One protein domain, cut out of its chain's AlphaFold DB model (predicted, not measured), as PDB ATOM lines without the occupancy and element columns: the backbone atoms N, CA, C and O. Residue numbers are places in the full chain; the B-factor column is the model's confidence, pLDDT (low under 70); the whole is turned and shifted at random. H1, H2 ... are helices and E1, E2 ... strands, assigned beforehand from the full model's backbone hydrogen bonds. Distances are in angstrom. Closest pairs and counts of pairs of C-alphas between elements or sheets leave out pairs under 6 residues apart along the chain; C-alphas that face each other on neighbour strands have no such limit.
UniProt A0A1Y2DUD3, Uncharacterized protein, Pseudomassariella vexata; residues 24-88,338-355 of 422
ATOM      1  N   TYR A  24      56.270 179.016 156.337       81.81
ATOM      2  CA  TYR A  24      57.466 178.469 155.704       81.81
ATOM      3  C   TYR A  24      58.503 179.570 155.514       81.81
ATOM      4  O   TYR A  24      58.138 180.704 155.217       81.81
ATOM      5  N   ILE A  25      59.793 179.237 155.608       79.00
ATOM      6  CA  ILE A  25      60.874 180.222 155.431       79.00
ATOM      7  C   ILE A  25      60.771 180.976 154.091       79.00
ATOM      8  O   ILE A  25      61.033 182.174 154.023       79.00
ATOM      9  N   TRP A  26      60.290 180.304 153.045       79.12
ATOM     10  CA  TRP A  26      60.038 180.881 151.720       79.12
ATOM     11  C   TRP A  26      58.882 181.890 151.689       79.12
ATOM     12  O   TRP A  26      58.827 182.740 150.814       79.12
ATOM     13  N   HIS A  27      57.971 181.816 152.655       82.69
ATOM     14  CA  HIS A  27      56.840 182.731 152.825       82.69
ATOM     15  C   HIS A  27      57.016 183.627 154.050       82.69
ATOM     16  O   HIS A  27      56.047 184.179 154.570       82.69
ATOM     17  N   CYS A  28      58.248 183.757 154.541       88.31
ATOM     18  CA  CYS A  28      58.533 184.638 155.653       88.31
ATOM     19  C   CYS A  28      58.330 186.095 155.218       88.31
ATOM     20  O   CYS A  28      58.965 186.525 154.251       88.31
ATOM     21  N   PRO A  29      57.478 186.879 155.907       89.31
ATOM     22  CA  PRO A  29      57.226 188.265 155.527       89.31
ATOM     23  C   PRO A  29      58.509 189.109 155.539       89.31
ATOM     24  O   PRO A  29      58.678 189.957 154.668       89.31
ATOM     25  N   THR A  30      59.466 188.817 156.429       90.62
ATOM     26  CA  THR A  30      60.772 189.502 156.432       90.62
ATOM     27  C   THR A  30      61.619 189.163 155.209       90.62
ATOM     28  O   THR A  30      62.398 189.995 154.768       90.62
ATOM     29  N   ASN A  31      61.455 187.976 154.615       91.81
ATOM     30  CA  ASN A  31      62.141 187.637 153.368       91.81
ATOM     31  C   ASN A  31      61.523 188.377 152.171       91.81
ATOM     32  O   ASN A  31      62.217 188.655 151.197       91.81
ATOM     33  N   MET A  32      60.249 188.763 152.230       93.06
ATOM     34  CA  MET A  32      59.610 189.524 151.149       93.06
ATOM     35  C   MET A  32      59.927 191.022 151.194       93.06
ATOM     36  O   MET A  32      59.830 191.682 150.163       93.06
ATOM     37  N   ASP A  33      60.350 191.548 152.341       93.81
ATOM     38  CA  ASP A  33      60.658 192.965 152.521       93.81
ATOM     39  C   ASP A  33      62.161 193.261 152.293       93.81
ATOM     40  O   ASP A  33      63.003 192.818 153.080       93.81
ATOM     41  N   PRO A  34      62.528 194.044 151.252       93.56
ATOM     42  CA  PRO A  34      63.921 194.399 150.965       93.56
ATOM     43  C   PRO A  34      64.624 195.191 152.076       93.56
ATOM     44  O   PRO A  34      65.850 195.282 152.079       93.56
ATOM     45  N   SER A  35      63.886 195.797 153.010       93.06
ATOM     46  CA  SER A  35      64.481 196.541 154.128       93.06
ATOM     47  C   SER A  35      65.211 195.642 155.132       93.06
ATOM     48  O   SER A  35      66.098 196.121 155.839       93.06
ATOM     49  N   TYR A  36      64.890 194.343 155.157       93.12
ATOM     50  CA  TYR A  36      65.541 193.348 156.014       93.12
ATOM     51  C   TYR A  36      66.724 192.649 155.346       93.12
ATOM     52  O   TYR A  36      67.395 191.833 155.987       93.12
ATOM     53  N   ASP A  37      67.015 192.965 154.083       93.38
ATOM     54  CA  ASP A  37      68.162 192.384 153.406       93.38
ATOM     55  C   ASP A  37      69.456 192.877 154.039       93.38
ATOM     56  O   ASP A  37      69.781 194.066 154.032       93.38
ATOM     57  N   ARG A  38      70.235 191.932 154.562       92.75
ATOM     58  CA  ARG A  38      71.589 192.205 155.030       92.75
ATOM     59  C   ARG A  38      72.580 191.956 153.908       92.75
ATOM     60  O   ARG A  38      72.481 190.975 153.170       92.75
ATOM     61  N   LEU A  39      73.553 192.855 153.807       92.94
ATOM     62  CA  LEU A  39      74.702 192.652 152.943       92.94
ATOM     63  C   LEU A  39      75.525 191.469 153.467       92.94
ATOM     64  O   LEU A  39      75.680 191.340 154.685       92.94
ATOM     65  N   PRO A  40      76.034 190.609 152.573       96.25
ATOM     66  CA  PRO A  40      77.011 189.610 152.964       96.25
ATOM     67  C   PRO A  40      78.345 190.276 153.325       96.25
ATOM     68  O   PRO A  40      78.565 191.457 153.032       96.25
ATOM     69  N   ASP A  41      79.251 189.498 153.910       96.50
ATOM     70  CA  ASP A  41      80.614 189.946 154.177       96.50
ATOM     71  C   ASP A  41      81.336 190.380 152.889       96.50
ATOM     72  O   ASP A  41      81.012 189.958 151.775       96.50
ATOM     73  N   HIS A  42      82.309 191.282 153.029       96.06
ATOM     74  CA  HIS A  42      82.988 191.916 151.892       96.06
ATOM     75  C   HIS A  42      83.793 190.938 151.016       96.06
ATOM     76  O   HIS A  42      84.079 191.246 149.857       96.06
ATOM     77  N   ASP A  43      84.143 189.773 151.548       97.25
ATOM     78  CA  ASP A  43      84.844 188.677 150.878       97.25
ATOM     79  C   ASP A  43      83.900 187.688 150.168       97.25
ATOM     80  O   ASP A  43      84.348 186.894 149.338       97.25
ATOM     81  N   TYR A  44      82.590 187.762 150.420       98.00
ATOM     82  CA  TYR A  44      81.609 186.897 149.776       98.00
ATOM     83  C   TYR A  44      81.505 187.180 148.273       98.00
ATOM     84  O   TYR A  44      81.093 188.265 147.862       98.00
ATOM     85  N   VAL A  45      81.801 186.183 147.437       98.00
ATOM     86  CA  VAL A  45      81.628 186.250 145.978       98.00
ATOM     87  C   VAL A  45      80.294 185.609 145.593       98.00
ATOM     88  O   VAL A  45      80.078 184.415 145.800       98.00
ATOM     89  N   CYS A  46      79.400 186.375 144.969       98.06
ATOM     90  CA  CYS A  46      78.141 185.834 144.465       98.06
ATOM     91  C   CYS A  46      78.387 184.844 143.311       98.06
ATOM     92  O   CYS A  46      78.887 185.229 142.254       98.06
ATOM     93  N   GLY A  47      77.955 183.589 143.468       97.62
ATOM     94  CA  GLY A  47      78.154 182.530 142.466       97.62
ATOM     95  C   GLY A  47      77.426 182.731 141.128       97.62
ATOM     96  O   GLY A  47      77.784 182.091 140.146       97.62
ATOM     97  N   PHE A  48      76.431 183.624 141.060       97.56
ATOM     98  CA  PHE A  48      75.681 183.897 139.826       97.56
ATOM     99  C   PHE A  48      76.276 185.042 138.998       97.56
ATOM    100  O   PHE A  48      76.347 184.955 137.775       97.56
ATOM    101  N   CYS A  49      76.696 186.139 139.639       97.44
ATOM    102  CA  CYS A  49      77.191 187.324 138.927       97.44
ATOM    103  C   CYS A  49      78.687 187.610 139.114       97.44
ATOM    104  O   CYS A  49      79.217 188.448 138.386       97.44
ATOM    105  N   GLY A  50      79.350 186.950 140.069       97.44
ATOM    106  CA  GLY A  50      80.763 187.148 140.402       97.44
ATOM    107  C   GLY A  50      81.074 188.420 141.198       97.44
ATOM    108  O   GLY A  50      82.242 188.704 141.443       97.44
ATOM    109  N   GLN A  51      80.070 189.208 141.596       96.75
ATOM    110  CA  GLN A  51      80.284 190.417 142.397       96.75
ATOM    111  C   GLN A  51      80.618 190.070 143.855       96.75
ATOM    112  O   GLN A  51      80.014 189.161 144.426       96.75
ATOM    113  N   MET A  52      81.545 190.821 144.452       97.56
ATOM    114  CA  MET A  52      81.988 190.650 145.841       97.56
ATOM    115  C   MET A  52      81.227 191.572 146.797       97.56
ATOM    116  O   MET A  52      81.100 192.761 146.516       97.56
ATOM    117  N   GLY A  53      80.712 191.039 147.907       95.06
ATOM    118  CA  GLY A  53      80.144 191.809 149.023       95.06
ATOM    119  C   GLY A  53      78.885 192.630 148.718       95.06
ATOM    120  O   GLY A  53      78.476 193.445 149.538       95.06
ATOM    121  N   HIS A  54      78.276 192.468 147.539       95.56
ATOM    122  CA  HIS A  54      77.154 193.306 147.105       95.56
ATOM    123  C   HIS A  54      75.779 192.730 147.444       95.56
ATOM    124  O   HIS A  54      74.856 193.494 147.699       95.56
ATOM    125  N   HIS A  55      75.610 191.410 147.379       96.25
ATOM    126  CA  HIS A  55      74.338 190.735 147.637       96.25
ATOM    127  C   HIS A  55      74.565 189.236 147.836       96.25
ATOM    128  O   HIS A  55      75.518 188.668 147.301       96.25
ATOM    129  N   LEU A  56      73.655 188.586 148.559       96.44
ATOM    130  CA  LEU A  56      73.608 187.129 148.671       96.44
ATOM    131  C   LEU A  56      73.144 186.495 147.352       96.44
ATOM    132  O   LEU A  56      72.346 187.080 146.619       96.44
ATOM    133  N   ALA A  57      73.576 185.266 147.063       96.94
ATOM    134  CA  ALA A  57      73.178 184.539 145.852       96.94
ATOM    135  C   ALA A  57      71.649 184.398 145.681       96.94
ATOM    136  O   ALA A  57      71.145 184.413 144.556       96.94
ATOM    137  N   THR A  58      70.895 184.319 146.780       95.75
ATOM    138  CA  THR A  58      69.420 184.268 146.797       95.75
ATOM    139  C   THR A  58      68.755 185.572 146.350       95.75
ATOM    140  O   THR A  58      67.634 185.527 145.848       95.75
ATOM    141  N   LEU A  59      69.458 186.700 146.500       96.00
ATOM    142  CA  LEU A  59      69.035 188.060 146.146       96.00
ATOM    143  C   LEU A  59      69.667 188.557 144.836       96.00
ATOM    144  O   LEU A  59      69.508 189.716 144.455       96.00
ATOM    145  N   CYS A  60      70.426 187.707 144.139       96.62
ATOM    146  CA  CYS A  60      71.105 188.117 142.920       96.62
ATOM    147  C   CYS A  60      70.088 188.416 141.801       96.62
ATOM    148  O   CYS A  60      69.249 187.563 141.505       96.62
ATOM    149  N   PRO A  61      70.185 189.572 141.112       95.44
ATOM    150  CA  PRO A  61      69.345 189.880 139.951       95.44
ATOM    151  C   PRO A  61      69.561 188.944 138.755       95.44
ATOM    152  O   PRO A  61      68.698 188.855 137.891       95.44
ATOM    153  N   ARG A  62      70.722 188.273 138.693       96.75
ATOM    154  CA  ARG A  62      71.064 187.268 137.668       96.75
ATOM    155  C   ARG A  62      70.717 185.835 138.087       96.75
ATOM    156  O   ARG A  62      71.120 184.893 137.416       96.75
ATOM    157  N   ASN A  63      70.066 185.651 139.236       96.94
ATOM    158  CA  ASN A  63      69.634 184.330 139.666       96.94
ATOM    159  C   ASN A  63      68.317 183.971 138.965       96.94
ATOM    160  O   ASN A  63      67.246 184.409 139.381       96.94
ATOM    161  N   ASP A  64      68.420 183.151 137.920       96.12
ATOM    162  CA  ASP A  64      67.287 182.676 137.113       96.12
ATOM    163  C   ASP A  64      66.497 181.532 137.775       96.12
ATOM    164  O   ASP A  64      65.566 180.986 137.183       96.12
ATOM    165  N   GLN A  65      66.855 181.134 139.001       96.31
ATOM    166  CA  GLN A  65      66.129 180.078 139.699       96.31
ATOM    167  C   GLN A  65      64.747 180.592 140.128       96.31
ATOM    168  O   GLN A  65      64.669 181.605 140.834       96.31
ATOM    169  N   PRO A  66      63.651 179.886 139.794       94.38
ATOM    170  CA  PRO A  66      62.292 180.358 140.074       94.38
ATOM    171  C   PRO A  66      61.961 180.377 141.573       94.38
ATOM    172  O   PRO A  66      61.041 181.058 142.003       94.38
ATOM    173  N   TRP A  67      62.722 179.650 142.392       90.44
ATOM    174  CA  TRP A  67      62.618 179.684 143.854       90.44
ATOM    175  C   TRP A  67      63.571 180.693 144.506       90.44
ATOM    176  O   TRP A  67      63.657 180.741 145.728       90.44
ATOM    177  N   SER A  68      64.327 181.472 143.729       94.81
ATOM    178  CA  SER A  68      65.148 182.543 144.297       94.81
ATOM    179  C   SER A  68      64.266 183.619 144.926       94.81
ATOM    180  O   SER A  68      63.163 183.896 144.454       94.81
ATOM    181  N   LEU A  69      64.774 184.262 145.977       94.94
ATOM    182  CA  LEU A  69      64.042 185.322 146.661       94.94
ATOM    183  C   LEU A  69      63.808 186.521 145.729       94.94
ATOM    184  O   LEU A  69      62.754 187.150 145.768       94.94
ATOM    185  N   THR A  70      64.751 186.766 144.814       95.38
ATOM    186  CA  THR A  70      64.599 187.699 143.691       95.38
ATOM    187  C   THR A  70      63.348 187.419 142.854       95.38
ATOM    188  O   THR A  70      62.574 188.339 142.589       95.38
ATOM    189  N   HIS A  71      63.139 186.166 142.432       95.38
ATOM    190  CA  HIS A  71      61.977 185.789 141.623       95.38
ATOM    191  C   HIS A  71      60.681 185.889 142.424       95.38
ATOM    192  O   HIS A  71      59.734 186.512 141.959       95.38
ATOM    193  N   GLN A  72      60.675 185.402 143.666       94.75
ATOM    194  CA  GLN A  72      59.504 185.497 144.544       94.75
ATOM    195  C   GLN A  72      59.050 186.949 144.746       94.75
ATOM    196  O   GLN A  72      57.863 187.257 144.648       94.75
ATOM    197  N   ARG A  73      59.992 187.873 144.959       95.06
ATOM    198  CA  ARG A  73      59.689 189.308 145.072       95.06
ATOM    199  C   ARG A  73      59.172 189.897 143.768       95.06
ATOM    200  O   ARG A  73      58.219 190.672 143.789       95.06
ATOM    201  N   LYS A  74      59.768 189.505 142.641       94.88
ATOM    202  CA  LYS A  74      59.334 189.935 141.308       94.88
ATOM    203  C   LYS A  74      57.905 189.478 141.004       94.88
ATOM    204  O   LYS A  74      57.129 190.282 140.491       94.88
ATOM    205  N   ASP A  75      57.547 188.253 141.375       94.62
ATOM    206  CA  ASP A  75      56.211 187.684 141.164       94.62
ATOM    207  C   ASP A  75      55.133 188.418 141.974       94.62
ATOM    208  O   ASP A  75      54.004 188.581 141.513       94.62
ATOM    209  N   VAL A  76      55.492 188.938 143.152       93.81
ATOM    210  CA  VAL A  76      54.609 189.772 143.991       93.81
ATOM    211  C   VAL A  76      54.643 191.256 143.577       93.81
ATOM    212  O   VAL A  76      53.918 192.083 144.125       93.81
ATOM    213  N   GLY A  77      55.447 191.621 142.572       95.25
ATOM    214  CA  GLY A  77      55.568 192.998 142.088       95.25
ATOM    215  C   GLY A  77      56.395 193.911 143.000       95.25
ATOM    216  O   GLY A  77      56.339 195.134 142.864       95.25
ATOM    217  N   ILE A  78      57.181 193.341 143.917       93.31
ATOM    218  CA  ILE A  78      58.097 194.092 144.776       93.31
ATOM    219  C   ILE A  78      59.317 194.474 143.941       93.31
ATOM    220  O   ILE A  78      60.135 193.634 143.559       93.31
ATOM    221  N   GLN A  79      59.446 195.766 143.646       89.19
ATOM    222  CA  GLN A  79      60.600 196.279 142.919       89.19
ATOM    223  C   GLN A  79      61.834 196.261 143.821       89.19
ATOM    224  O   GLN A  79      61.938 197.028 144.779       89.19
ATOM    225  N   MET A  80      62.802 195.409 143.485       86.12
ATOM    226  CA  MET A  80      64.119 195.475 144.102       86.12
ATOM    227  C   MET A  80      64.839 196.706 143.556       86.12
ATOM    228  O   MET A  80      65.249 196.736 142.394       86.12
ATOM    229  N   LYS A  81      64.995 197.735 144.392       83.69
ATOM    230  CA  LYS A  81      65.954 198.804 144.101       83.69
ATOM    231  C   LYS A  81      67.330 198.160 144.001       83.69
ATOM    232  O   LYS A  81      67.634 197.242 144.764       83.69
ATOM    233  N   SER A  82      68.158 198.609 143.061       75.50
ATOM    234  CA  SER A  82      69.525 198.103 143.018       75.50
ATOM    235  C   SER A  82      70.165 198.397 144.379       75.50
ATOM    236  O   SER A  82      70.055 199.514 144.890       75.50
ATOM    237  N   MET A  83      70.798 197.404 145.012       70.75
ATOM    238  CA  MET A  83      71.457 197.638 146.304       70.75
ATOM    239  C   MET A  83      72.527 198.734 146.199       70.75
ATOM    240  O   MET A  83      72.789 199.440 147.169       70.75
ATOM    241  N   SER A  84      73.083 198.950 145.003       67.75
ATOM    242  CA  SER A  84      73.933 200.100 144.691       67.75
ATOM    243  C   SER A  84      73.256 201.451 144.948       67.75
ATOM    244  O   SER A  84      73.926 202.375 145.406       67.75
ATOM    245  N   ASP A  85      71.951 201.579 144.704       73.81
ATOM    246  CA  ASP A  85      71.201 202.811 144.976       73.81
ATOM    247  C   ASP A  85      70.858 202.943 146.460       73.81
ATOM    248  O   ASP A  85      70.968 204.031 147.027       73.81
ATOM    249  N   GLN A  86      70.512 201.832 147.117       71.44
ATOM    250  CA  GLN A  86      70.254 201.815 148.560       71.44
ATOM    251  C   GLN A  86      71.508 202.204 149.354       71.44
ATOM    252  O   GLN A  86      71.420 202.916 150.354       71.44
ATOM    253  N   TRP A  87      72.687 201.816 148.864       63.41
ATOM    254  CA  TRP A  87      73.962 202.184 149.464       63.41
ATOM    255  C   TRP A  87      74.300 203.667 149.324       63.41
ATOM    256  O   TRP A  87      74.752 204.288 150.283       63.41
ATOM    257  N   LYS A  88      74.050 204.257 148.149       69.12
ATOM    258  CA  LYS A  88      74.234 205.704 147.947       69.12
ATOM    259  C   LYS A  88      73.310 206.528 148.845       69.12
ATOM    260  O   LYS A  88      73.655 207.653 149.187       69.12
ATOM    261  N   LEU A 338      61.822 168.548 157.608       62.78
ATOM    262  CA  LEU A 338      61.445 168.945 156.247       62.78
ATOM    263  C   LEU A 338      59.984 168.522 156.019       62.78
ATOM    264  O   LEU A 338      59.682 167.339 155.892       62.78
ATOM    265  N   GLN A 339      59.066 169.486 156.016       77.62
ATOM    266  CA  GLN A 339      57.660 169.263 155.673       77.62
ATOM    267  C   GLN A 339      57.424 169.707 154.233       77.62
ATOM    268  O   GLN A 339      58.002 170.693 153.784       77.62
ATOM    269  N   HIS A 340      56.569 169.011 153.492       76.19
ATOM    270  CA  HIS A 340      56.205 169.463 152.152       76.19
ATOM    271  C   HIS A 340      55.263 170.669 152.263       76.19
ATOM    272  O   HIS A 340      54.267 170.620 152.985       76.19
ATOM    273  N   GLY A 341      55.613 171.767 151.591       73.44
ATOM    274  CA  GLY A 341      54.754 172.938 151.451       73.44
ATOM    275  C   GLY A 341      53.489 172.631 150.637       73.44
ATOM    276  O   GLY A 341      53.387 171.562 150.031       73.44
ATOM    277  N   PRO A 342      52.524 173.567 150.567       70.56
ATOM    278  CA  PRO A 342      51.328 173.426 149.725       70.56
ATOM    279  C   PRO A 342      51.658 173.279 148.229       70.56
ATOM    280  O   PRO A 342      50.837 172.798 147.455       70.56
ATOM    281  N   ASP A 343      52.868 173.660 147.823       74.88
ATOM    282  CA  ASP A 343      53.426 173.490 146.483       74.88
ATOM    283  C   ASP A 343      54.154 172.143 146.285       74.88
ATOM    284  O   ASP A 343      54.751 171.912 145.232       74.88
ATOM    285  N   GLY A 344      54.117 171.250 147.281       81.44
ATOM    286  CA  GLY A 344      54.732 169.924 147.229       81.44
ATOM    287  C   GLY A 344      56.257 169.935 147.339       81.44
ATOM    288  O   GLY A 344      56.882 168.912 147.068       81.44
ATOM    289  N   LYS A 345      56.878 171.057 147.722       73.75
ATOM    290  CA  LYS A 345      58.338 171.150 147.871       73.75
ATOM    291  C   LYS A 345      58.765 170.955 149.323       73.75
ATOM    292  O   LYS A 345      58.081 171.452 150.218       73.75
ATOM    293  N   PRO A 346      59.897 170.281 149.583       70.25
ATOM    294  CA  PRO A 346      60.415 170.131 150.934       70.25
ATOM    295  C   PRO A 346      60.815 171.508 151.478       70.25
ATOM    296  O   PRO A 346      61.700 172.183 150.955       70.25
ATOM    297  N   CYS A 347      60.125 171.942 152.523       72.00
ATOM    298  CA  CYS A 347      60.305 173.231 153.161       72.00
ATOM    299  C   CYS A 347      60.598 173.034 154.649       72.00
ATOM    300  O   CYS A 347      60.026 172.175 155.322       72.00
ATOM    301  N   ARG A 348      61.474 173.877 155.193       74.19
ATOM    302  CA  ARG A 348      61.667 173.961 156.639       74.19
ATOM    303  C   ARG A 348      60.551 174.827 157.214       74.19
ATOM    304  O   ARG A 348      60.461 176.017 156.890       74.19
ATOM    305  N   LEU A 349      59.685 174.226 158.025       76.88
ATOM    306  CA  LEU A 349      58.712 174.979 158.806       76.88
ATOM    307  C   LEU A 349      59.480 175.769 159.867       76.88
ATOM    308  O   LEU A 349      60.304 175.196 160.584       76.88
ATOM    309  N   VAL A 350      59.235 177.077 159.967       69.12
ATOM    310  CA  VAL A 350      59.785 177.875 161.066       69.12
ATOM    311  C   VAL A 350      58.975 177.523 162.314       69.12
ATOM    312  O   VAL A 350      57.946 178.129 162.615       69.12
ATOM    313  N   THR A 351      59.388 176.454 162.993       67.56
ATOM    314  CA  THR A 351      58.842 176.081 164.297       67.56
ATOM    315  C   THR A 351      59.296 177.092 165.340       67.56
ATOM    316  O   THR A 351      60.278 177.811 165.132       67.56
ATOM    317  N   LYS A 352      58.582 177.151 166.472       63.84
ATOM    318  CA  LYS A 352      59.023 177.932 167.633       63.84
ATOM    319  C   LYS A 352      60.519 177.676 167.859       63.84
ATOM    320  O   LYS A 352      60.942 176.520 167.745       63.84
ATOM    321  N   PRO A 353      61.317 178.720 168.136       64.06
ATOM    322  CA  PRO A 353      62.698 178.503 168.534       64.06
ATOM    323  C   PRO A 353      62.717 177.508 169.698       64.06
ATOM    324  O   PRO A 353      61.795 177.517 170.516       64.06
ATOM    325  N   ASN A 354      63.730 176.641 169.746       69.50
ATOM    326  CA  ASN A 354      63.841 175.546 170.717       69.50
ATOM    327  C   ASN A 354      64.208 176.063 172.123       69.50
ATOM    328  O   ASN A 354      65.106 175.557 172.789       69.50
ATOM    329  N   PHE A 355      63.567 177.148 172.543       78.38
ATOM    330  CA  PHE A 355      63.613 177.643 173.900       78.38
ATOM    331  C   PHE A 355      62.585 176.865 174.703       78.38
ATOM    332  O   PHE A 355      61.476 176.609 174.230       78.38
TER     333      PHE A 355
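What this domain is: This is residues 24 to 88 and 338 to 355 of the 422 residues of an uncharacterized protein of Pseudomassariella vexata (UniProt A0A1Y2DUD3). This domain has little regular structure: a body of loops, residues 33 to 68, with two short touching helices, H1 and H2, at its side. A small hairpin, E1 and E2, lies at one end of the longest axis and helix H3 toward the other. The 83 printed residues run H1, H2, H3, E1, E2, with an antiparallel sheet E1 - E2; the class is mixed, and named elements hold only 23 residues. It is only just compact, close to loose, with radius of gyration of the C-alphas 14.1 A and spans 38 by 32 by 22 A.

Where its parts are: Find E1, residues 338 to 340, from C-alpha 338 at (61.445, 168.945, 156.247), 6.7 A long; E2, residues 346 to 348, is 7.0 A. H2, residues 69 to 75, is 9.9 A; H1, residues 29 to 32, 5.1 A; H3, residues 83 to 88, 8.7 A, ends at C-alpha 88 (74.234, 205.704, 147.947).

How they stand to each other: In the hairpin E1 and E2, at 127 degrees, look for N 339 and O 347, 2.9 A apart, within hydrogen-bond range. H1 and H2 touch, closest at the C-alphas of Met 32 and Arg 73, 6.1 A; H2 and H3 are apart. Every O i to N i+4 pair is within hydrogen-bond range in H2 and H3; H1 is too short for one.

The domain as a whole: Residues 89 to 337 are not printed, and C-alphas 88 and 338 stand 39.8 A apart across the cut. The link H1 to H2 is long, 36 residues. pLDDT is under 70 at residues 84, 87 to 88, 338 and 350 to 354.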